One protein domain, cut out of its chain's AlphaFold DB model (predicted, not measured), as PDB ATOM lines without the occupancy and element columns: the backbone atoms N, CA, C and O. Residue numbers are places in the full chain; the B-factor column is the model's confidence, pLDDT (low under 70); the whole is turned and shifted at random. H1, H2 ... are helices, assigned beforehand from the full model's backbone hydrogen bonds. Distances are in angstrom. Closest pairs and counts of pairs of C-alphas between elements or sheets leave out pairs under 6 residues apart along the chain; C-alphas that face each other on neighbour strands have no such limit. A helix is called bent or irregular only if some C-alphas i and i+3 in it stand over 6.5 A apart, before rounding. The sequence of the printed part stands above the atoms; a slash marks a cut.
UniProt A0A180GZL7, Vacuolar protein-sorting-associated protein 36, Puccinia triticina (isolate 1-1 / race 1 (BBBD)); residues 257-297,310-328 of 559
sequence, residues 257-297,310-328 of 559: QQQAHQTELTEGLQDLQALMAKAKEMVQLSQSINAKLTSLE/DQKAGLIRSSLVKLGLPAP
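Overview. This is residues 257 to 297 and 310 to 328 of the 559 residues of the protein "Vacuolar protein-sorting-associated protein 36" of Puccinia triticina (isolate 1-1 / race 1 (BBBD)) (UniProt A0A180GZL7). Look first for one long, lone helix, H1, which makes the length of the domain; a short helix, H2, is set crosswise beside its last turns, like a small head on a long shaft. Residues 257 to 288 of H1 stick out free, and after H2 the last residues, 323 to 328, fold back beside it. The printed part has 60 residues with two named helices, H1 then H2 along the chain, and no named strand; the class is all helix. The whole is extended, with a radius of gyration of the C-alphas of 19.9 A and spans of 63 by 19 by 18 A.

Along the chain. Find C-alpha 257 at (0.070, 55.542, 66.315); from there H1, residues 257 to 297, runs 58.8 A to C-alpha 297 at (-4.580, 39.803, 9.862), with z falling along the way. Then go to C-alpha 310 at (-5.722, 52.974, 5.513), where H2, residues 310 to 322, begins; it covers 18.6 A from first to last C-alpha. Neither helix is bent.

Arrangement. Start from H1 and look near its last residues: H1 and H2 are close but not clearly touching, with 1 pair of C-alphas within 8 A. That closest pair is the C-alphas of Leu 293 and Ile 316, 7.5 A apart. Their lines stand at a steep tilt of 67 degrees, only just short of about perpendicular, and they run opposite ways. In H1 and H2 every O i to N i+4 pair is within hydrogen-bond range.

Size, cuts and confidence. The two C-alphas farthest apart are those of Gln 257 and Gln 311, at 62.9 A. The link from H1 to H2 is across the cut: residues 298 to 309 are not printed, and C-alphas 297 and 310 are 13.9 A apart. In the B-factor column the mean pLDDT of the printed part is 76.7; you will find values under 70 at residue 293, residues 296 to 297, residues 310 to 314 and residues 316 to 328.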
ATOM      1  N   GLN A 257      -0.153  54.804  67.556       85.62
ATOM      2  CA  GLN A 257       0.070  55.542  66.315       85.62
ATOM      3  C   GLN A 257       0.949  54.748  65.341       85.62
ATOM      4  O   GLN A 257       0.658  54.714  64.147       85.62
ATOM      5  N   GLN A 258       1.969  54.050  65.844       88.12
ATOM      6  CA  GLN A 258       2.800  53.148  65.051       88.12
ATOM      7  C   GLN A 258       1.985  51.962  64.519       88.12
ATOM      8  O   GLN A 258       2.132  51.581  63.357       88.12
ATOM      9  N   GLN A 259       1.082  51.411  65.333       87.94
ATOM     10  CA  GLN A 259       0.209  50.314  64.925       87.94
ATOM     11  C   GLN A 259      -0.828  50.770  63.891       87.94
ATOM     12  O   GLN A 259      -1.018  50.078  62.896       87.94
ATOM     13  N   ALA A 260      -1.414  51.961  64.066       84.12
ATOM     14  CA  ALA A 260      -2.310  52.568  63.081       84.12
ATOM     15  C   ALA A 260      -1.608  52.815  61.733       84.12
ATOM     16  O   ALA A 260      -2.145  52.470  60.680       84.12
ATOM     17  N   HIS A 261      -0.375  53.330  61.761       84.81
ATOM     18  CA  HIS A 261       0.431  53.535  60.558       84.81
ATOM     19  C   HIS A 261       0.784  52.206  59.871       84.81
ATOM     20  O   HIS A 261       0.724  52.094  58.650       84.81
ATOM     21  N   GLN A 262       1.101  51.158  60.640       86.94
ATOM     22  CA  GLN A 262       1.358  49.834  60.077       86.94
ATOM     23  C   GLN A 262       0.103  49.236  59.432       86.94
ATOM     24  O   GLN A 262       0.210  48.633  58.364       86.94
ATOM     25  N   THR A 263      -1.073  49.415  60.043       86.38
ATOM     26  CA  THR A 263      -2.337  48.954  59.456       86.38
ATOM     27  C   THR A 263      -2.683  49.707  58.174       86.38
ATOM     28  O   THR A 263      -3.042  49.064  57.192       86.38
ATOM     29  N   GLU A 264      -2.473  51.026  58.139       87.81
ATOM     30  CA  GLU A 264      -2.673  51.858  56.944       87.81
ATOM     31  C   GLU A 264      -1.744  51.423  55.799       87.81
ATOM     32  O   GLU A 264      -2.188  51.253  54.664       87.81
ATOM     33  N   LEU A 265      -0.472  51.126  56.098       86.56
ATOM     34  CA  LEU A 265       0.460  50.577  55.109       86.56
ATOM     35  C   LEU A 265       0.023  49.200  54.596       86.56
ATOM     36  O   LEU A 265       0.114  48.934  53.399       86.56
ATOM     37  N   THR A 266      -0.456  48.312  55.472       88.75
ATOM     38  CA  THR A 266      -0.935  46.989  55.036       88.75
ATOM     39  C   THR A 266      -2.223  47.066  54.217       88.75
ATOM     40  O   THR A 266      -2.369  46.297  53.271       88.75
ATOM     41  N   GLU A 267      -3.122  48.002  54.530       86.38
ATOM     42  CA  GLU A 267      -4.347  48.257  53.765       86.38
ATOM     43  C   GLU A 267      -4.017  48.826  52.376       86.38
ATOM     44  O   GLU A 267      -4.504  48.314  51.368       86.38
ATOM     45  N   GLY A 268      -3.085  49.784  52.295       86.31
ATOM     46  CA  GLY A 268      -2.585  50.298  51.017       86.31
ATOM     47  C   GLY A 268      -1.909  49.226  50.146       86.31
ATOM     48  O   GLY A 268      -2.055  49.231  48.923       86.31
ATOM     49  N   LEU A 269      -1.210  48.258  50.751       86.62
ATOM     50  CA  LEU A 269      -0.621  47.127  50.019       86.62
ATOM     51  C   LEU A 269      -1.673  46.131  49.509       86.62
ATOM     52  O   LEU A 269      -1.486  45.557  48.435       86.62
ATOM     53  N   GLN A 270      -2.774  45.932  50.238       87.19
ATOM     54  CA  GLN A 270      -3.891  45.106  49.768       87.19
ATOM     55  C   GLN A 270      -4.593  45.741  48.562       87.19
ATOM     56  O   GLN A 270      -4.918  45.033  47.607       87.19
ATOM     57  N   ASP A 271      -4.762  47.065  48.558       83.31
ATOM     58  CA  ASP A 271      -5.324  47.786  47.410       83.31
ATOM     59  C   ASP A 271      -4.415  47.680  46.170       83.31
ATOM     60  O   ASP A 271      -4.875  47.396  45.062       83.31
ATOM     61  N   LEU A 272      -3.092  47.758  46.357       84.44
ATOM     62  CA  LEU A 272      -2.120  47.533  45.281       84.44
ATOM     63  C   LEU A 272      -2.216  46.105  44.719       84.44
ATOM     64  O   LEU A 272      -2.178  45.911  43.503       84.44
ATOM     65  N   GLN A 273      -2.400  45.096  45.575       86.19
ATOM     66  CA  GLN A 273      -2.613  43.716  45.130       86.19
ATOM     67  C   GLN A 273      -3.916  43.553  44.332       86.19
ATOM     68  O   GLN A 273      -3.921  42.858  43.310       86.19
ATOM     69  N   ALA A 274      -4.998  44.222  44.740       86.56
ATOM     70  CA  ALA A 274      -6.250  44.250  43.985       86.56
ATOM     71  C   ALA A 274      -6.075  44.933  42.616       86.56
ATOM     72  O   ALA A 274      -6.543  44.418  41.594       86.56
ATOM     73  N   LEU A 275      -5.322  46.035  42.568       86.06
ATOM     74  CA  LEU A 275      -4.971  46.728  41.331       86.06
ATOM     75  C   LEU A 275      -4.107  45.851  40.411       86.06
ATOM     76  O   LEU A 275      -4.372  45.778  39.210       86.06
ATOM     77  N   MET A 276      -3.129  45.116  40.950       87.12
ATOM     78  CA  MET A 276      -2.312  44.160  40.187       87.12
ATOM     79  C   MET A 276      -3.145  43.016  39.601       87.12
ATOM     80  O   MET A 276      -2.920  42.617  38.456       87.12
ATOM     81  N   ALA A 277      -4.129  42.503  40.344       88.19
ATOM     82  CA  ALA A 277      -5.046  41.484  39.837       88.19
ATOM     83  C   ALA A 277      -5.885  42.018  38.661       88.19
ATOM     84  O   ALA A 277      -5.989  41.353  37.629       88.19
ATOM     85  N   LYS A 278      -6.398  43.252  38.764       83.81
ATOM     86  CA  LYS A 278      -7.142  43.919  37.680       83.81
ATOM     87  C   LYS A 278      -6.274  44.212  36.460       83.81
ATOM     88  O   LYS A 278      -6.702  43.984  35.330       83.81
ATOM     89  N   ALA A 279      -5.040  44.657  36.672       81.94
ATOM     90  CA  ALA A 279      -4.082  44.865  35.594       81.94
ATOM     91  C   ALA A 279      -3.763  43.548  34.868       81.94
ATOM     92  O   ALA A 279      -3.689  43.526  33.642       81.94
ATOM     93  N   LYS A 280      -3.652  42.427  35.593       88.50
ATOM     94  CA  LYS A 280      -3.444  41.103  34.993       88.50
ATOM     95  C   LYS A 280      -4.620  40.670  34.117       88.50
ATOM     96  O   LYS A 280      -4.389  40.181  33.015       88.50
ATOM     97  N   GLU A 281      -5.857  40.880  34.568       85.88
ATOM     98  CA  GLU A 281      -7.056  40.626  33.754       85.88
ATOM     99  C   GLU A 281      -7.060  41.493  32.483       85.88
ATOM    100  O   GLU A 281      -7.305  40.985  31.388       85.88
ATOM    101  N   MET A 282      -6.708  42.778  32.600       80.31
ATOM    102  CA  MET A 282      -6.616  43.693  31.457       80.31
ATOM    103  C   MET A 282      -5.527  43.271  30.458       80.31
ATOM    104  O   MET A 282      -5.750  43.316  29.246       80.31
ATOM    105  N   VAL A 283      -4.369  42.806  30.939       79.62
ATOM    106  CA  VAL A 283      -3.283  42.280  30.096       79.62
ATOM    107  C   VAL A 283      -3.706  40.985  29.399       79.62
ATOM    108  O   VAL A 283      -3.476  40.849  28.202       79.62
ATOM    109  N   GLN A 284      -4.365  40.058  30.100       84.31
ATOM    110  CA  GLN A 284      -4.876  38.816  29.504       84.31
ATOM    111  C   GLN A 284      -5.938  39.092  28.435       84.31
ATOM    112  O   GLN A 284      -5.903  38.494  27.358       84.31
ATOM    113  N   LEU A 285      -6.845  40.038  28.695       81.31
ATOM    114  CA  LEU A 285      -7.822  40.482  27.708       81.31
ATOM    115  C   LEU A 285      -7.121  41.082  26.485       81.31
ATOM    116  O   LEU A 285      -7.418  40.679  25.362       81.31
ATOM    117  N   SER A 286      -6.145  41.966  26.695       73.88
ATOM    118  CA  SER A 286      -5.365  42.589  25.617       73.88
ATOM    119  C   SER A 286      -4.606  41.550  24.784       73.88
ATOM    120  O   SER A 286      -4.633  41.604  23.559       73.88
ATOM    121  N   GLN A 287      -4.000  40.547  25.424       77.56
ATOM    122  CA  GLN A 287      -3.351  39.419  24.747       77.56
ATOM    123  C   GLN A 287      -4.353  38.592  23.933       77.56
ATOM    124  O   GLN A 287      -4.049  38.198  22.809       77.56
ATOM    125  N   SER A 288      -5.559  38.361  24.462       78.31
ATOM    126  CA  SER A 288      -6.614  37.633  23.747       78.31
ATOM    127  C   SER A 288      -7.144  38.406  22.534       78.31
ATOM    128  O   SER A 288      -7.414  37.805  21.495       78.31
ATOM    129  N   ILE A 289      -7.251  39.736  22.642       77.94
ATOM    130  CA  ILE A 289      -7.640  40.619  21.538       77.94
ATOM    131  C   ILE A 289      -6.533  40.631  20.486       77.94
ATOM    132  O   ILE A 289      -6.832  40.408  19.318       77.94
ATOM    133  N   ASN A 290      -5.266  40.780  20.886       72.44
ATOM    134  CA  ASN A 290      -4.131  40.708  19.965       72.44
ATOM    135  C   ASN A 290      -4.069  39.356  19.252       72.44
ATOM    136  O   ASN A 290      -3.924  39.334  18.041       72.44
ATOM    137  N   ALA A 291      -4.266  38.233  19.946       77.06
ATOM    138  CA  ALA A 291      -4.290  36.918  19.305       77.06
ATOM    139  C   ALA A 291      -5.407  36.796  18.249       77.06
ATOM    140  O   ALA A 291      -5.194  36.202  17.191       77.06
ATOM    141  N   LYS A 292      -6.585  37.383  18.514       74.38
ATOM    142  CA  LYS A 292      -7.701  37.444  17.554       74.38
ATOM    143  C   LYS A 292      -7.449  38.425  16.404       74.38
ATOM    144  O   LYS A 292      -7.884  38.161  15.292       74.38
ATOM    145  N   LEU A 293      -6.762  39.539  16.648       69.25
ATOM    146  CA  LEU A 293      -6.368  40.479  15.597       69.25
ATOM    147  C   LEU A 293      -5.298  39.865  14.693       69.25
ATOM    148  O   LEU A 293      -5.486  39.846  13.483       69.25
ATOM    149  N   THR A 294      -4.255  39.253  15.258       73.00
ATOM    150  CA  THR A 294      -3.200  38.563  14.504       73.00
ATOM    151  C   THR A 294      -3.759  37.423  13.649       73.00
ATOM    152  O   THR A 294      -3.299  37.217  12.527       73.00
ATOM    153  N   SER A 295      -4.762  36.678  14.136       71.69
ATOM    154  CA  SER A 295      -5.394  35.623  13.334       71.69
ATOM    155  C   SER A 295      -6.217  36.186  12.171       71.69
ATOM    156  O   SER A 295      -6.167  35.636  11.074       71.69
ATOM    157  N   LEU A 296      -6.918  37.306  12.369       66.06
ATOM    158  CA  LEU A 296      -7.663  37.987  11.306       66.06
ATOM    159  C   LEU A 296      -6.737  38.670  10.288       66.06
ATOM    160  O   LEU A 296      -6.994  38.598   9.088       66.06
ATOM    161  N   GLU A 297      -5.628  39.261  10.734       65.56
ATOM    162  CA  GLU A 297      -4.580  39.803   9.862       65.56
ATOM    163  C   GLU A 297      -3.895  38.704   9.039       65.56
ATOM    164  O   GLU A 297      -3.600  38.905   7.860       65.56
ATOM    165  N   ASP A 310      -4.396  52.456   5.166       61.91
ATOM    166  CA  ASP A 310      -5.722  52.974   5.513       61.91
ATOM    167  C   ASP A 310      -6.834  51.906   5.354       61.91
ATOM    168  O   ASP A 310      -7.747  51.811   6.181       61.91
ATOM    169  N   GLN A 311      -6.750  51.038   4.334       65.31
ATOM    170  CA  GLN A 311      -7.707  49.935   4.138       65.31
ATOM    171  C   GLN A 311      -7.577  48.864   5.228       65.31
ATOM    172  O   GLN A 311      -8.584  48.325   5.694       65.31
ATOM    173  N   LYS A 312      -6.349  48.598   5.690       65.12
ATOM    174  CA  LYS A 312      -6.079  47.662   6.791       65.12
ATOM    175  C   LYS A 312      -6.653  48.183   8.110       65.12
ATOM    176  O   LYS A 312      -7.333  47.437   8.813       65.12
ATOM    177  N   ALA A 313      -6.472  49.474   8.403       64.69
ATOM    178  CA  ALA A 313      -7.053  50.121   9.579       64.69
ATOM    179  C   ALA A 313      -8.596  50.073   9.576       64.69
ATOM    180  O   ALA A 313      -9.218  49.764  10.599       64.69
ATOM    181  N   GLY A 314      -9.223  50.285   8.412       67.44
ATOM    182  CA  GLY A 314     -10.670  50.131   8.228       67.44
ATOM    183  C   GLY A 314     -11.168  48.693   8.447       67.44
ATOM    184  O   GLY A 314     -12.180  48.480   9.126       67.44
ATOM    185  N   LEU A 315     -10.438  47.690   7.945       70.00
ATOM    186  CA  LEU A 315     -10.753  46.271   8.154       70.00
ATOM    187  C   LEU A 315     -10.690  45.884   9.637       70.00
ATOM    188  O   LEU A 315     -11.609  45.223  10.134       70.00
ATOM    189  N   ILE A 316      -9.659  46.340  10.353       67.69
ATOM    190  CA  ILE A 316      -9.485  46.119  11.797       67.69
ATOM    191  C   ILE A 316     -10.650  46.741  12.575       67.69
ATOM    192  O   ILE A 316     -11.280  46.063  13.390       67.69
ATOM    193  N   ARG A 317     -11.018  47.991  12.264       67.31
ATOM    194  CA  ARG A 317     -12.166  48.675  12.883       67.31
ATOM    195  C   ARG A 317     -13.466  47.898  12.663       67.31
ATOM    196  O   ARG A 317     -14.202  47.653  13.617       67.31
ATOM    197  N   SER A 318     -13.732  47.464  11.429       67.31
ATOM    198  CA  SER A 318     -14.938  46.688  11.101       67.31
ATOM    199  C   SER A 318     -14.973  45.321  11.798       67.31
ATOM    200  O   SER A 318     -16.035  44.854  12.209       67.31
ATOM    201  N   SER A 319     -13.808  44.696  11.984       68.31
ATOM    202  CA  SER A 319     -13.672  43.395  12.638       68.31
ATOM    203  C   SER A 319     -13.861  43.489  14.154       68.31
ATOM    204  O   SER A 319     -14.511  42.625  14.736       68.31
ATOM    205  N   LEU A 320     -13.389  44.566  14.792       68.06
ATOM    206  CA  LEU A 320     -13.634  44.836  16.215       68.06
ATOM    207  C   LEU A 320     -15.119  45.089  16.503       68.06
ATOM    208  O   LEU A 320     -15.655  44.550  17.471       68.06
ATOM    209  N   VAL A 321     -15.809  45.806  15.610       69.88
ATOM    210  CA  VAL A 321     -17.267  45.991  15.694       69.88
ATOM    211  C   VAL A 321     -18.010  44.657  15.579       69.88
ATOM    212  O   VAL A 321     -18.921  44.394  16.362       69.88
ATOM    213  N   LYS A 322     -17.600  43.772  14.657       65.75
ATOM    214  CA  LYS A 322     -18.182  42.419  14.516       65.75
ATOM    215  C   LYS A 322     -17.992  41.545  15.760       65.75
ATOM    216  O   LYS A 322     -18.794  40.648  15.995       65.75
ATOM    217  N   LEU A 323     -16.964  41.814  16.564       63.06
ATOM    218  CA  LEU A 323     -16.717  41.141  17.843       63.06
ATOM    219  C   LEU A 323     -17.551  41.714  19.005       63.06
ATOM    220  O   LEU A 323     -17.374  41.285  20.143       63.06
ATOM    221  N   GLY A 324     -18.458  42.660  18.737       56.47
ATOM    222  CA  GLY A 324     -19.304  43.290  19.753       56.47
ATOM    223  C   GLY A 324     -18.578  44.341  20.595       56.47
ATOM    224  O   GLY A 324     -19.132  44.809  21.589       56.47
ATOM    225  N   LEU A 325     -17.355  44.720  20.210       59.34
ATOM    226  CA  LEU A 325     -16.630  45.821  20.832       59.34
ATOM    227  C   LEU A 325     -17.046  47.143  20.167       59.34
ATOM    228  O   LEU A 325     -17.271  47.171  18.953       59.34
ATOM    229  N   PRO A 326     -17.164  48.251  20.924       60.97
ATOM    230  CA  PRO A 326     -17.394  49.557  20.322       60.97
ATOM    231  C   PRO A 326     -16.276  49.850  19.318       60.97
ATOM    232  O   PRO A 326     -15.112  49.535  19.573       60.97
ATOM    233  N   ALA A 327     -16.635  50.423  18.164       64.88
ATOM    234  CA  ALA A 327     -15.650  50.799  17.155       64.88
ATOM    235  C   ALA A 327     -14.570  51.672  17.823       64.88
ATOM    236  O   ALA A 327     -14.939  52.679  18.433       64.88
ATOM    237  N   PRO A 328     -13.276  51.307  17.748       67.69
ATOM    238  CA  PRO A 328     -12.220  52.129  18.334       67.69
ATOM    239  C   PRO A 328     -12.265  53.526  17.713       67.69
ATOM    240  O   PRO A 328     -12.565  53.644  16.531       67.69
TER     241      PRO A 328